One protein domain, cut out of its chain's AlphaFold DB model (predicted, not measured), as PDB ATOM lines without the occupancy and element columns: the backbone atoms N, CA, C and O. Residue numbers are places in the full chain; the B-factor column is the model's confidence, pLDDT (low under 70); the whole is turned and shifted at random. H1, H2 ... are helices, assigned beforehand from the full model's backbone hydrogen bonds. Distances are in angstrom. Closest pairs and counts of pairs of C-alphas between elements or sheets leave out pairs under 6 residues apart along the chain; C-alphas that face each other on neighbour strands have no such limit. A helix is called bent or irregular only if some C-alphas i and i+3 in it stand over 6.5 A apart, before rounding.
ATOM      1  N   PHE A 100     192.096 148.343 125.324       85.81
ATOM      2  CA  PHE A 100     191.373 149.258 124.435       85.81
ATOM      3  C   PHE A 100     192.130 150.574 124.175       85.81
ATOM      4  O   PHE A 100     192.896 151.018 125.035       85.81
ATOM      5  N   PRO A 101     191.880 151.241 123.027       92.31
ATOM      6  CA  PRO A 101     192.466 152.539 122.710       92.31
ATOM      7  C   PRO A 101     191.988 153.652 123.642       92.31
ATOM      8  O   PRO A 101     190.794 153.770 123.926       92.31
ATOM      9  N   TYR A 102     192.893 154.563 124.004       92.75
ATOM     10  CA  TYR A 102     192.561 155.755 124.798       92.75
ATOM     11  C   TYR A 102     191.422 156.585 124.196       92.75
ATOM     12  O   TYR A 102     190.543 157.050 124.914       92.75
ATOM     13  N   GLY A 103     191.409 156.760 122.870       92.12
ATOM     14  CA  GLY A 103     190.355 157.517 122.189       92.12
ATOM     15  C   GLY A 103     188.967 156.897 122.367       92.12
ATOM     16  O   GLY A 103     187.998 157.627 122.557       92.12
ATOM     17  N   LEU A 104     188.887 155.563 122.373       92.00
ATOM     18  CA  LEU A 104     187.639 154.843 122.607       92.00
ATOM     19  C   LEU A 104     187.174 155.019 124.056       92.00
ATOM     20  O   LEU A 104     186.004 155.319 124.288       92.00
ATOM     21  N   TYR A 105     188.101 154.892 125.011       92.38
ATOM     22  CA  TYR A 105     187.807 155.137 126.421       92.38
ATOM     23  C   TYR A 105     187.312 156.565 126.651       92.38
ATOM     24  O   TYR A 105     186.232 156.756 127.199       92.38
ATOM     25  N   ARG A 106     188.036 157.567 126.140       93.62
ATOM     26  CA  ARG A 106     187.653 158.982 126.201       93.62
ATOM     27  C   ARG A 106     186.245 159.214 125.666       93.62
ATOM     28  O   ARG A 106     185.457 159.894 126.311       93.62
ATOM     29  N   ASP A 107     185.938 158.693 124.482       93.25
ATOM     30  CA  ASP A 107     184.653 158.946 123.834       93.25
ATOM     31  C   ASP A 107     183.492 158.291 124.611       93.25
ATOM     32  O   ASP A 107     182.449 158.925 124.778       93.25
ATOM     33  N   SER A 108     183.686 157.074 125.141       91.56
ATOM     34  CA  SER A 108     182.720 156.402 126.028       91.56
ATOM     35  C   SER A 108     182.514 157.178 127.330       91.56
ATOM     36  O   SER A 108     181.385 157.494 127.705       91.56
ATOM     37  N   HIS A 109     183.612 157.559 127.976       93.31
ATOM     38  CA  HIS A 109     183.616 158.250 129.261       93.31
ATOM     39  C   HIS A 109     182.949 159.630 129.172       93.31
ATOM     40  O   HIS A 109     182.096 159.995 129.979       93.31
ATOM     41  N   LEU A 110     183.254 160.403 128.125       92.19
ATOM     42  CA  LEU A 110     182.600 161.692 127.882       92.19
ATOM     43  C   LEU A 110     181.104 161.547 127.566       92.19
ATOM     44  O   LEU A 110     180.336 162.471 127.841       92.19
ATOM     45  N   ALA A 111     180.675 160.422 126.986       91.06
ATOM     46  CA  ALA A 111     179.257 160.137 126.799       91.06
ATOM     47  C   ALA A 111     178.560 159.805 128.132       91.06
ATOM     48  O   ALA A 111     177.446 160.282 128.336       91.06
ATOM     49  N   HIS A 112     179.223 159.087 129.048       90.69
ATOM     50  CA  HIS A 112     178.737 158.853 130.415       90.69
ATOM     51  C   HIS A 112     178.557 160.164 131.204       90.69
ATOM     52  O   HIS A 112     177.535 160.377 131.852       90.69
ATOM     53  N   HIS A 113     179.496 161.105 131.075       91.31
ATOM     54  CA  HIS A 113     179.442 162.410 131.748       91.31
ATOM     55  C   HIS A 113     178.375 163.387 131.216       91.31
ATOM     56  O   HIS A 113     178.306 164.538 131.659       91.31
ATOM     57  N   ARG A 114     177.511 162.965 130.287       88.62
ATOM     58  CA  ARG A 114     176.317 163.736 129.921       88.62
ATOM     59  C   ARG A 114     175.305 163.629 131.057       88.62
ATOM     60  O   ARG A 114     174.520 162.691 131.103       88.62
ATOM     61  N   ASN A 115     175.339 164.602 131.969       82.38
ATOM     62  CA  ASN A 115     174.582 164.604 133.230       82.38
ATOM     63  C   ASN A 115     173.101 164.213 133.091       82.38
ATOM     64  O   ASN A 115     172.569 163.523 133.954       82.38
ATOM     65  N   GLU A 116     172.439 164.638 132.016       82.50
ATOM     66  CA  GLU A 116     171.021 164.354 131.746       82.50
ATOM     67  C   GLU A 116     170.720 162.886 131.404       82.50
ATOM     68  O   GLU A 116     169.571 162.464 131.474       82.50
ATOM     69  N   LEU A 117     171.742 162.110 131.038       83.56
ATOM     70  CA  LEU A 117     171.641 160.703 130.651       83.56
ATOM     71  C   LEU A 117     172.343 159.768 131.639       83.56
ATOM     72  O   LEU A 117     172.338 158.560 131.421       83.56
ATOM     73  N   LEU A 118     172.895 160.288 132.735       84.94
ATOM     74  CA  LEU A 118     173.593 159.486 133.739       84.94
ATOM     75  C   LEU A 118     172.653 158.396 134.280       84.94
ATOM     76  O   LEU A 118     171.467 158.656 134.465       84.94
ATOM     77  N   ILE A 119     173.151 157.170 134.473       86.00
ATOM     78  CA  ILE A 119     172.405 155.952 134.860       86.00
ATOM     79  C   ILE A 119     171.275 155.493 133.919       86.00
ATOM     80  O   ILE A 119     170.729 154.407 134.146       86.00
ATOM     81  N   HIS A 120     170.945 156.216 132.844       88.19
ATOM     82  CA  HIS A 120     169.836 155.848 131.962       88.19
ATOM     83  C   HIS A 120     170.159 154.600 131.114       88.19
ATOM     84  O   HIS A 120     171.074 154.635 130.283       88.19
ATOM     85  N   PRO A 121     169.398 153.490 131.257       88.00
ATOM     86  CA  PRO A 121     169.638 152.267 130.494       88.00
ATOM     87  C   PRO A 121     169.612 152.507 128.982       88.00
ATOM     88  O   PRO A 121     168.633 153.023 128.447       88.00
ATOM     89  N   GLY A 122     170.673 152.090 128.289       83.25
ATOM     90  CA  GLY A 122     170.798 152.206 126.833       83.25
ATOM     91  C   GLY A 122     171.273 153.571 126.318       83.25
ATOM     92  O   GLY A 122     171.626 153.658 125.146       83.25
ATOM     93  N   ALA A 123     171.319 154.601 127.167       86.50
ATOM     94  CA  ALA A 123     171.870 155.917 126.830       86.50
ATOM     95  C   ALA A 123     173.253 156.134 127.463       86.50
ATOM     96  O   ALA A 123     174.164 156.633 126.807       86.50
ATOM     97  N   ASP A 124     173.409 155.713 128.715       89.31
ATOM     98  CA  ASP A 124     174.678 155.730 129.431       89.31
ATOM     99  C   ASP A 124     175.505 154.473 129.087       89.31
ATOM    100  O   ASP A 124     175.057 153.359 129.384       89.31
ATOM    101  N   PRO A 125     176.699 154.604 128.475       86.31
ATOM    102  CA  PRO A 125     177.536 153.455 128.124       86.31
ATOM    103  C   PRO A 125     178.111 152.715 129.345       86.31
ATOM    104  O   PRO A 125     178.486 151.547 129.224       86.31
ATOM    105  N   GLU A 126     178.149 153.353 130.517       86.31
ATOM    106  CA  GLU A 126     178.743 152.815 131.748       86.31
ATOM    107  C   GLU A 126     177.690 152.396 132.786       86.31
ATOM    108  O   GLU A 126     178.021 151.920 133.878       86.31
ATOM    109  N   THR A 127     176.401 152.492 132.444       88.00
ATOM    110  CA  THR A 127     175.322 152.111 133.358       88.00
ATOM    111  C   THR A 127     175.347 150.621 133.706       88.00
ATOM    112  O   THR A 127     175.569 149.727 132.881       88.00
ATOM    113  N   TYR A 128     175.058 150.336 134.973       88.31
ATOM    114  CA  TYR A 128     174.827 148.979 135.468       88.31
ATOM    115  C   TYR A 128     173.347 148.576 135.407       88.31
ATOM    116  O   TYR A 128     173.007 147.449 135.780       88.31
ATOM    117  N   TYR A 129     172.475 149.472 134.942       90.25
ATOM    118  CA  TYR A 129     171.033 149.274 134.915       90.25
ATOM    119  C   TYR A 129     170.539 148.819 133.544       90.25
ATOM    120  O   TYR A 129     171.046 149.206 132.494       90.25
ATOM    121  N   PHE A 130     169.484 148.011 133.570       91.94
ATOM    122  CA  PHE A 130     168.767 147.556 132.386       91.94
ATOM    123  C   PHE A 130     167.308 147.988 132.504       91.94
ATOM    124  O   PHE A 130     166.759 148.021 133.606       91.94
ATOM    125  N   SER A 131     166.667 148.301 131.376       92.81
ATOM    126  CA  SER A 131     165.223 148.537 131.370       92.81
ATOM    127  C   SER A 131     164.478 147.249 131.734       92.81
ATOM    128  O   SER A 131     164.962 146.141 131.485       92.81
ATOM    129  N   ALA A 132     163.276 147.383 132.299       92.94
ATOM    130  CA  ALA A 132     162.461 146.228 132.675       92.94
ATOM    131  C   ALA A 132     162.190 145.299 131.476       92.94
ATOM    132  O   ALA A 132     162.327 144.083 131.599       92.94
ATOM    133  N   GLY A 133     161.892 145.872 130.303       94.12
ATOM    134  CA  GLY A 133     161.668 145.110 129.072       94.12
ATOM    135  C   GLY A 133     162.911 144.344 128.607       94.12
ATOM    136  O   GLY A 133     162.817 143.155 128.312       94.12
ATOM    137  N   ALA A 134     164.089 144.977 128.620       92.25
ATOM    138  CA  ALA A 134     165.338 144.297 128.271       92.25
ATOM    139  C   ALA A 134     165.648 143.156 129.252       92.25
ATOM    140  O   ALA A 134     165.999 142.052 128.840       92.25
ATOM    141  N   TRP A 135     165.452 143.389 130.553       94.62
ATOM    142  CA  TRP A 135     165.678 142.370 131.578       94.62
ATOM    143  C   TRP A 135     164.756 141.155 131.417       94.62
ATOM    144  O   TRP A 135     165.193 140.013 131.586       94.62
ATOM    145  N   GLN A 136     163.490 141.380 131.056       95.69
ATOM    146  CA  GLN A 136     162.531 140.304 130.804       95.69
ATOM    147  C   GLN A 136     162.959 139.403 129.640       95.69
ATOM    148  O   GLN A 136     162.770 138.192 129.726       95.69
ATOM    149  N   GLN A 137     163.615 139.960 128.619       96.25
ATOM    150  CA  GLN A 137     164.119 139.214 127.461       96.25
ATOM    151  C   GLN A 137     165.408 138.426 127.744       96.25
ATOM    152  O   GLN A 137     165.775 137.552 126.959       96.25
ATOM    153  N   PHE A 138     166.107 138.702 128.849       95.75
ATOM    154  CA  PHE A 138     167.341 137.991 129.171       95.75
ATOM    155  C   PHE A 138     167.087 136.542 129.577       95.75
ATOM    156  O   PHE A 138     166.258 136.264 130.450       95.75
ATOM    157  N   SER A 139     167.887 135.638 129.012       97.00
ATOM    158  CA  SER A 139     167.920 134.228 129.391       97.00
ATOM    159  C   SER A 139     168.391 134.048 130.843       97.00
ATOM    160  O   SER A 139     169.073 134.924 131.396       97.00
ATOM    161  N   PRO A 140     168.093 132.904 131.488       96.69
ATOM    162  CA  PRO A 140     168.567 132.624 132.845       96.69
ATOM    163  C   PRO A 140     170.091 132.762 132.994       96.69
ATOM    164  O   PRO A 140     170.566 133.304 133.992       96.69
ATOM    165  N   VAL A 141     170.849 132.356 131.969       96.31
ATOM    166  CA  VAL A 141     172.315 132.467 131.935       96.31
ATOM    167  C   VAL A 141     172.760 133.929 131.893       96.31
ATOM    168  O   VAL A 141     173.618 134.329 132.675       96.31
ATOM    169  N   GLN A 142     172.144 134.761 131.045       94.56
ATOM    170  CA  GLN A 142     172.460 136.193 130.978       94.56
ATOM    171  C   GLN A 142     172.194 136.890 132.318       94.56
ATOM    172  O   GLN A 142     173.036 137.645 132.806       94.56
ATOM    173  N   ARG A 143     171.060 136.586 132.963       95.38
ATOM    174  CA  ARG A 143     170.734 137.129 134.289       95.38
ATOM    175  C   ARG A 143     171.731 136.670 135.355       95.38
ATOM    176  O   ARG A 143     172.103 137.473 136.209       95.38
ATOM    177  N   ALA A 144     172.183 135.415 135.307       95.06
ATOM    178  CA  ALA A 144     173.205 134.897 136.218       95.06
ATOM    179  C   ALA A 144     174.553 135.612 136.032       95.06
ATOM    180  O   ALA A 144     175.123 136.076 137.016       95.06
ATOM    181  N   ILE A 145     175.013 135.788 134.788       94.69
ATOM    182  CA  ILE A 145     176.245 136.530 134.474       94.69
ATOM    183  C   ILE A 145     176.164 137.965 135.005       94.69
ATOM    184  O   ILE A 145     177.101 138.435 135.647       94.69
ATOM    185  N   ILE A 146     175.040 138.657 134.798       93.81
ATOM    186  CA  ILE A 146     174.861 140.038 135.276       93.81
ATOM    187  C   ILE A 146     174.861 140.103 136.807       93.81
ATOM    188  O   ILE A 146     175.499 140.981 137.385       93.81
ATOM    189  N   ARG A 147     174.193 139.159 137.485       94.19
ATOM    190  CA  ARG A 147     174.226 139.070 138.953       94.19
ATOM    191  C   ARG A 147     175.646 138.854 139.466       94.19
ATOM    192  O   ARG A 147     176.050 139.553 140.387       94.19
ATOM    193  N   GLN A 148     176.404 137.948 138.842       95.25
ATOM    194  CA  GLN A 148     177.803 137.702 139.188       95.25
ATOM    195  C   GLN A 148     178.647 138.957 138.971       95.25
ATOM    196  O   GLN A 148     179.271 139.418 139.921       95.25
ATOM    197  N   ARG A 149     178.579 139.577 137.784       94.38
ATOM    198  CA  ARG A 149     179.247 140.854 137.461       94.38
ATOM    199  C   ARG A 149     178.967 141.935 138.507       94.38
ATOM    200  O   ARG A 149     179.852 142.728 138.789       94.38
ATOM    201  N   ASN A 150     177.765 141.984 139.083       92.88
ATOM    202  CA  ASN A 150     177.396 143.014 140.057       92.88
ATOM    203  C   ASN A 150     177.969 142.785 141.469       92.88
ATOM    204  O   ASN A 150     177.913 143.709 142.281       92.88
ATOM    205  N   THR A 151     178.554 141.618 141.753       95.19
ATOM    206  CA  THR A 151     179.333 141.367 142.979       95.19
ATOM    207  C   THR A 151     180.730 141.989 142.891       95.19
ATOM    208  O   THR A 151     181.233 142.226 141.797       95.19
ATOM    209  N   PHE A 152     181.399 142.215 144.025       94.94
ATOM    210  CA  PHE A 152     182.785 142.705 144.035       94.94
ATOM    211  C   PHE A 152     183.758 141.840 143.200       94.94
ATOM    212  O   PHE A 152     184.362 142.380 142.270       94.94
ATOM    213  N   PRO A 153     183.891 140.514 143.436       95.38
ATOM    214  CA  PRO A 153     184.796 139.688 142.634       95.38
ATOM    215  C   PRO A 153     184.354 139.611 141.169       95.38
ATOM    216  O   PRO A 153     185.192 139.583 140.270       95.38
ATOM    217  N   GLY A 154     183.048 139.646 140.896       95.19
ATOM    218  CA  GLY A 154     182.559 139.688 139.524       95.19
ATOM    219  C   GLY A 154     182.879 140.995 138.801       95.19
ATOM    220  O   GLY A 154     183.175 140.951 137.612       95.19
ATOM    221  N   ARG A 155     182.902 142.146 139.480       91.31
ATOM    222  CA  ARG A 155     183.374 143.399 138.866       91.31
ATOM    223  C   ARG A 155     184.854 143.330 138.520       91.31
ATOM    224  O   ARG A 155     185.231 143.858 137.485       91.31
ATOM    225  N   LEU A 156     185.662 142.668 139.349       89.88
ATOM    226  CA  LEU A 156     187.100 142.526 139.125       89.88
ATOM    227  C   LEU A 156     187.426 141.545 137.987       89.88
ATOM    228  O   LEU A 156     188.350 141.787 137.221       89.88
ATOM    229  N   LEU A 157     186.670 140.446 137.875       90.88
ATOM    230  CA  LEU A 157     186.973 139.350 136.945       90.88
ATOM    231  C   LEU A 157     186.072 139.343 135.705       90.88
ATOM    232  O   LEU A 157     186.551 139.255 134.580       90.88
ATOM    233  N   VAL A 158     184.755 139.432 135.895       93.38
ATOM    234  CA  VAL A 158     183.754 139.303 134.821       93.38
ATOM    235  C   VAL A 158     183.538 140.632 134.096       93.38
ATOM    236  O   VAL A 158     183.310 140.638 132.889       93.38
ATOM    237  N   GLY A 159     183.621 141.757 134.814       89.75
ATOM    238  CA  GLY A 159     183.481 143.106 134.256       89.75
ATOM    239  C   GLY A 159     184.407 143.355 133.058       89.75
ATOM    240  O   GLY A 159     183.890 143.512 131.949       89.75
ATOM    241  N   PRO A 160     185.741 143.281 133.238       88.69
ATOM    242  CA  PRO A 160     186.701 143.500 132.158       88.69
ATOM    243  C   PRO A 160     186.482 142.579 130.955       88.69
ATOM    244  O   PRO A 160     186.553 143.028 129.816       88.69
ATOM    245  N   LEU A 161     186.146 141.304 131.185       90.69
ATOM    246  CA  LEU A 161     185.873 140.348 130.104       90.69
ATOM    247  C   LEU A 161     184.660 140.760 129.258       90.69
ATOM    248  O   LEU A 161     184.693 140.654 128.031       90.69
ATOM    249  N   ILE A 162     183.597 141.250 129.901       90.56
ATOM    250  CA  ILE A 162     182.417 141.767 129.202       90.56
ATOM    251  C   ILE A 162     182.785 143.007 128.379       90.56
ATOM    252  O   ILE A 162     182.348 143.118 127.232       90.56
ATOM    253  N   ASP A 163     183.585 143.917 128.930       89.12
ATOM    254  CA  ASP A 163     183.964 145.159 128.248       89.12
ATOM    255  C   ASP A 163     184.889 144.897 127.046       89.12
ATOM    256  O   ASP A 163     184.686 145.477 125.974       89.12
ATOM    257  N   ILE A 164     185.815 143.936 127.158       90.19
ATOM    258  CA  ILE A 164     186.628 143.446 126.032       90.19
ATOM    259  C   ILE A 164     185.723 142.858 124.943       90.19
ATOM    260  O   ILE A 164     185.825 143.244 123.778       90.19
ATOM    261  N   ALA A 165     184.793 141.969 125.304       91.06
ATOM    262  CA  ALA A 165     183.891 141.343 124.339       91.06
ATOM    263  C   ALA A 165     183.010 142.373 123.608       91.06
ATOM    264  O   ALA A 165     182.813 142.273 122.393       91.06
ATOM    265  N   ARG A 166     182.502 143.391 124.318       89.06
ATOM    266  CA  ARG A 166     181.748 144.500 123.709       89.06
ATOM    267  C   ARG A 166     182.612 145.311 122.755       89.06
ATOM    268  O   ARG A 166     182.165 145.603 121.650       89.06
ATOM    269  N   THR A 167     183.835 145.637 123.161       89.50
ATOM    270  CA  THR A 167     184.760 146.424 122.345       89.50
ATOM    271  C   THR A 167     185.131 145.693 121.056       89.50
ATOM    272  O   THR A 167     185.086 146.281 119.976       89.50
ATOM    273  N   LEU A 168     185.410 144.389 121.140       90.50
ATOM    274  CA  LEU A 168     185.666 143.548 119.969       90.50
ATOM    275  C   LEU A 168     184.443 143.470 119.050       90.50
ATOM    276  O   LEU A 168     184.565 143.615 117.835       90.50
ATOM    277  N   LYS A 169     183.242 143.299 119.617       91.25
ATOM    278  CA  LYS A 169     181.996 143.297 118.839       91.25
ATOM    279  C   LYS A 169     181.767 144.632 118.122       91.25
ATOM    280  O   LYS A 169     181.341 144.624 116.968       91.25
ATOM    281  N   GLN A 170     182.055 145.756 118.781       89.75
ATOM    282  CA  GLN A 170     181.956 147.088 118.186       89.75
ATOM    283  C   GLN A 170     182.944 147.246 117.027       89.75
ATOM    284  O   GLN A 170     182.535 147.637 115.937       89.75
ATOM    285  N   LEU A 171     184.209 146.861 117.231       90.81
ATOM    286  CA  LEU A 171     185.238 146.884 116.192       90.81
ATOM    287  C   LEU A 171     184.806 146.094 114.946       90.81
ATOM    288  O   LEU A 171     184.853 146.623 113.838       90.81
ATOM    289  N   LEU A 172     184.332 144.857 115.127       92.31
ATOM    290  CA  LEU A 172     183.853 144.018 114.023       92.31
ATOM    291  C   LEU A 172     182.639 144.637 113.315       92.31
ATOM    292  O   LEU A 172     182.587 144.667 112.087       92.31
ATOM    293  N   SER A 173     181.677 145.164 114.078       92.38
ATOM    294  CA  SER A 173     180.496 145.826 113.516       92.38
ATOM    295  C   SER A 173     180.863 147.057 112.685       92.38
ATOM    296  O   SER A 173     180.247 147.287 111.645       92.38
ATOM    297  N   ASP A 174     181.832 147.855 113.132       90.44
ATOM    298  CA  ASP A 174     182.254 149.075 112.441       90.44
ATOM    299  C   ASP A 174     183.007 148.767 111.145       90.44
ATOM    300  O   ASP A 174     182.752 149.416 110.129       90.44
ATOM    301  N   ILE A 175     183.835 147.717 111.133       90.50
ATOM    302  CA  ILE A 175     184.486 147.214 109.912       90.50
ATOM    303  C   ILE A 175     183.433 146.773 108.888       90.50
ATOM    304  O   ILE A 175     183.477 147.215 107.741       90.50
ATOM    305  N   CYS A 176     182.444 145.971 109.298       93.12
ATOM    306  CA  CYS A 176     181.373 145.510 108.405       93.12
ATOM    307  C   CYS A 176     180.516 146.655 107.839       93.12
ATOM    308  O   CYS A 176     179.925 146.515 106.770       93.12
ATOM    309  N   ARG A 177     180.427 147.782 108.553       92.81
ATOM    310  CA  ARG A 177     179.690 148.985 108.134       92.81
ATOM    311  C   ARG A 177     180.565 150.010 107.406       92.81
ATOM    312  O   ARG A 177     180.082 151.105 107.133       92.81
ATOM    313  N   PHE A 178     181.828 149.682 107.116       88.62
ATOM    314  CA  PHE A 178     182.811 150.587 106.505       88.62
ATOM    315  C   PHE A 178     183.007 151.907 107.285       88.62
ATOM    316  O   PHE A 178     183.295 152.955 106.709       88.62
ATOM    317  N   CYS A 179     182.870 151.862 108.614       91.31
ATOM    318  CA  CYS A 179     183.120 152.989 109.509       91.31
ATOM    319  C   CYS A 179     184.506 152.849 110.155       91.31
ATOM    320  O   CYS A 179     184.709 152.064 111.076       91.31
ATOM    321  N   PHE A 180     185.485 153.633 109.700       86.56
ATOM    322  CA  PHE A 180     186.891 153.442 110.091       86.56
ATOM    323  C   PHE A 180     187.352 154.251 111.309       86.56
ATOM    324  O   PHE A 180     188.536 154.248 111.636       86.56
ATOM    325  N   ARG A 181     186.437 154.912 112.030       88.62
ATOM    326  CA  ARG A 181     186.801 155.721 113.204       88.62
ATOM    327  C   ARG A 181     187.397 154.874 114.334       88.62
ATOM    328  O   ARG A 181     188.492 155.176 114.795       88.62
ATOM    329  N   VAL A 182     186.691 153.831 114.777       86.75
ATOM    330  CA  VAL A 182     187.166 152.925 115.842       86.75
ATOM    331  C   VAL A 182     188.337 152.057 115.362       86.75
ATOM    332  O   VAL A 182     189.346 152.022 116.067       86.75
ATOM    333  N   PRO A 183     188.297 151.430 114.164       88.50
ATOM    334  CA  PRO A 183     189.463 150.732 113.614       88.50
ATOM    335  C   PRO A 183     190.729 151.599 113.549       88.50
ATOM    336  O   PRO A 183     191.801 151.134 113.919       88.50
ATOM    337  N   GLY A 184     190.614 152.874 113.158       89.31
ATOM    338  CA  GLY A 184     191.750 153.801 113.122       89.31
ATOM    339  C   GLY A 184     192.341 154.119 114.501       89.31
ATOM    340  O   GLY A 184     193.531 154.385 114.622       89.31
ATOM    341  N   MET A 185     191.546 154.063 115.573       91.50
ATOM    342  CA  MET A 185     192.083 154.184 116.935       91.50
ATOM    343  C   MET A 185     192.874 152.937 117.336       91.50
ATOM    344  O   MET A 185     193.896 153.048 118.009       91.50
ATOM    345  N   TRP A 186     192.411 151.760 116.912       90.06
ATOM    346  CA  TRP A 186     193.103 150.496 117.145       90.06
ATOM    347  C   TRP A 186     194.429 150.412 116.395       90.06
ATOM    348  O   TRP A 186     195.402 149.948 116.976       90.06
ATOM    349  N   THR A 187     194.512 150.912 115.159       90.00
ATOM    350  CA  THR A 187     195.789 150.935 114.428       90.00
ATOM    351  C   THR A 187     196.830 151.795 115.136       90.00
ATOM    352  O   THR A 187     197.958 151.343 115.305       90.00
ATOM    353  N   VAL A 188     196.452 152.986 115.619       89.38
ATOM    354  CA  VAL A 188     197.348 153.836 116.423       89.38
ATOM    355  C   VAL A 188     197.769 153.115 117.703       89.38
ATOM    356  O   VAL A 188     198.960 153.023 117.981       89.38
ATOM    357  N   HIS A 189     196.810 152.558 118.447       91.31
ATOM    358  CA  HIS A 189     197.062 151.838 119.702       91.31
ATOM    359  C   HIS A 189     198.001 150.640 119.534       91.31
ATOM    360  O   HIS A 189     198.818 150.390 120.408       91.31
ATOM    361  N   SER A 190     197.908 149.914 118.420       88.50
ATOM    362  CA  SER A 190     198.777 148.767 118.127       88.50
ATOM    363  C   SER A 190     200.134 149.143 117.526       88.50
ATOM    364  O   SER A 190     201.013 148.289 117.464       88.50
ATOM    365  N   SER A 191     200.299 150.375 117.039       89.56
ATOM    366  CA  SER A 191     201.555 150.853 116.435       89.56
ATOM    367  C   SER A 191     202.542 151.468 117.434       89.56
ATOM    368  O   SER A 191     203.682 151.740 117.058       89.56
ATOM    369  N   LEU A 192     202.090 151.712 118.668       84.69
ATOM    370  CA  LEU A 192     202.861 152.263 119.786       84.69
ATOM    371  C   LEU A 192     203.413 151.143 120.671       84.69
ATOM    372  O   LEU A 192     204.552 151.310 121.156       84.69
TER     373      LEU A 192
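AT A GLANCE: This is residues 100 to 192 of the 192 residues of the protein "Fatty acid desaturase" of Tatumella ptyseos ATCC 33301 (UniProt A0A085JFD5). Five helices make a loose, open frame: the long H4 is one side, H3 meets it in a corner near its first end, and H5 packs on it near its last end. H1 packs on H5, and the long stretch of residues 113 to 131 leads from H1 across to H2, which is close to H3. The printed part has 93 residues with five named helices, H1 to H5 in chain order, and no named strand; its class is all helix. It is only just loose, close to compact, with a radius of gyration of the C-alphas of 14.9 A and spans of 39 by 30 by 27 A.

IN THESE COORDINATES: Find C-alpha 152 at (182.785, 142.705, 144.035); from there H4, residues 152 to 176, runs 35.8 A to C-alpha 176 at (181.373, 145.510, 108.405). It has a kink of 36 degrees near residue 159; it is neither bent nor irregular, but only just: C-alphas 157 and 160 are 6.3 A apart. Before it look for H3, residues 140 to 149, 14.3 A long, and H2, residues 132 to 137. After it comes H5, residues 181 to 191, 15.9 A long. H1, residues 102 to 112, begins at C-alpha 102 at (192.561, 155.755, 124.798) and is 15.2 A long.

HOW THE PARTS SIT: Start at H4, whose residues 154 to 159 alone touch H3, only at the corner; the closest C-alphas, of Arg 149 and Arg 155, are 5.0 A apart. Their lines stand at a steep tilt of 63 degrees. Residues 171 to 175 of H4 alone touch H5, the closest C-alphas being Leu 171 and Pro 183 at 6.3 A. H5 touches H1 at Gly 103 and Met 185, their closest C-alphas, 6.5 A apart; they run opposite ways at a steep tilt of 40 degrees. H2 touches no helix; it is close to but not clearly touching H3, with the closest C-alphas, of Trp 135 and Arg 143, 7.8 A apart. H1 and H4 are apart. Every O i to N i+4 pair is within hydrogen-bond range in H1, H2, H3 and H5, and 18 of 21 are in H4.

THE WHOLE: The C-alphas of Gln 136 and Leu 192, the two farthest apart, are 43.5 A apart. The printed part has no cut; the link from H1 to H2 is long, with 19 residues, and the other links are tight. The mean pLDDT of the printed part is 90.9, and no printed residue is under 70.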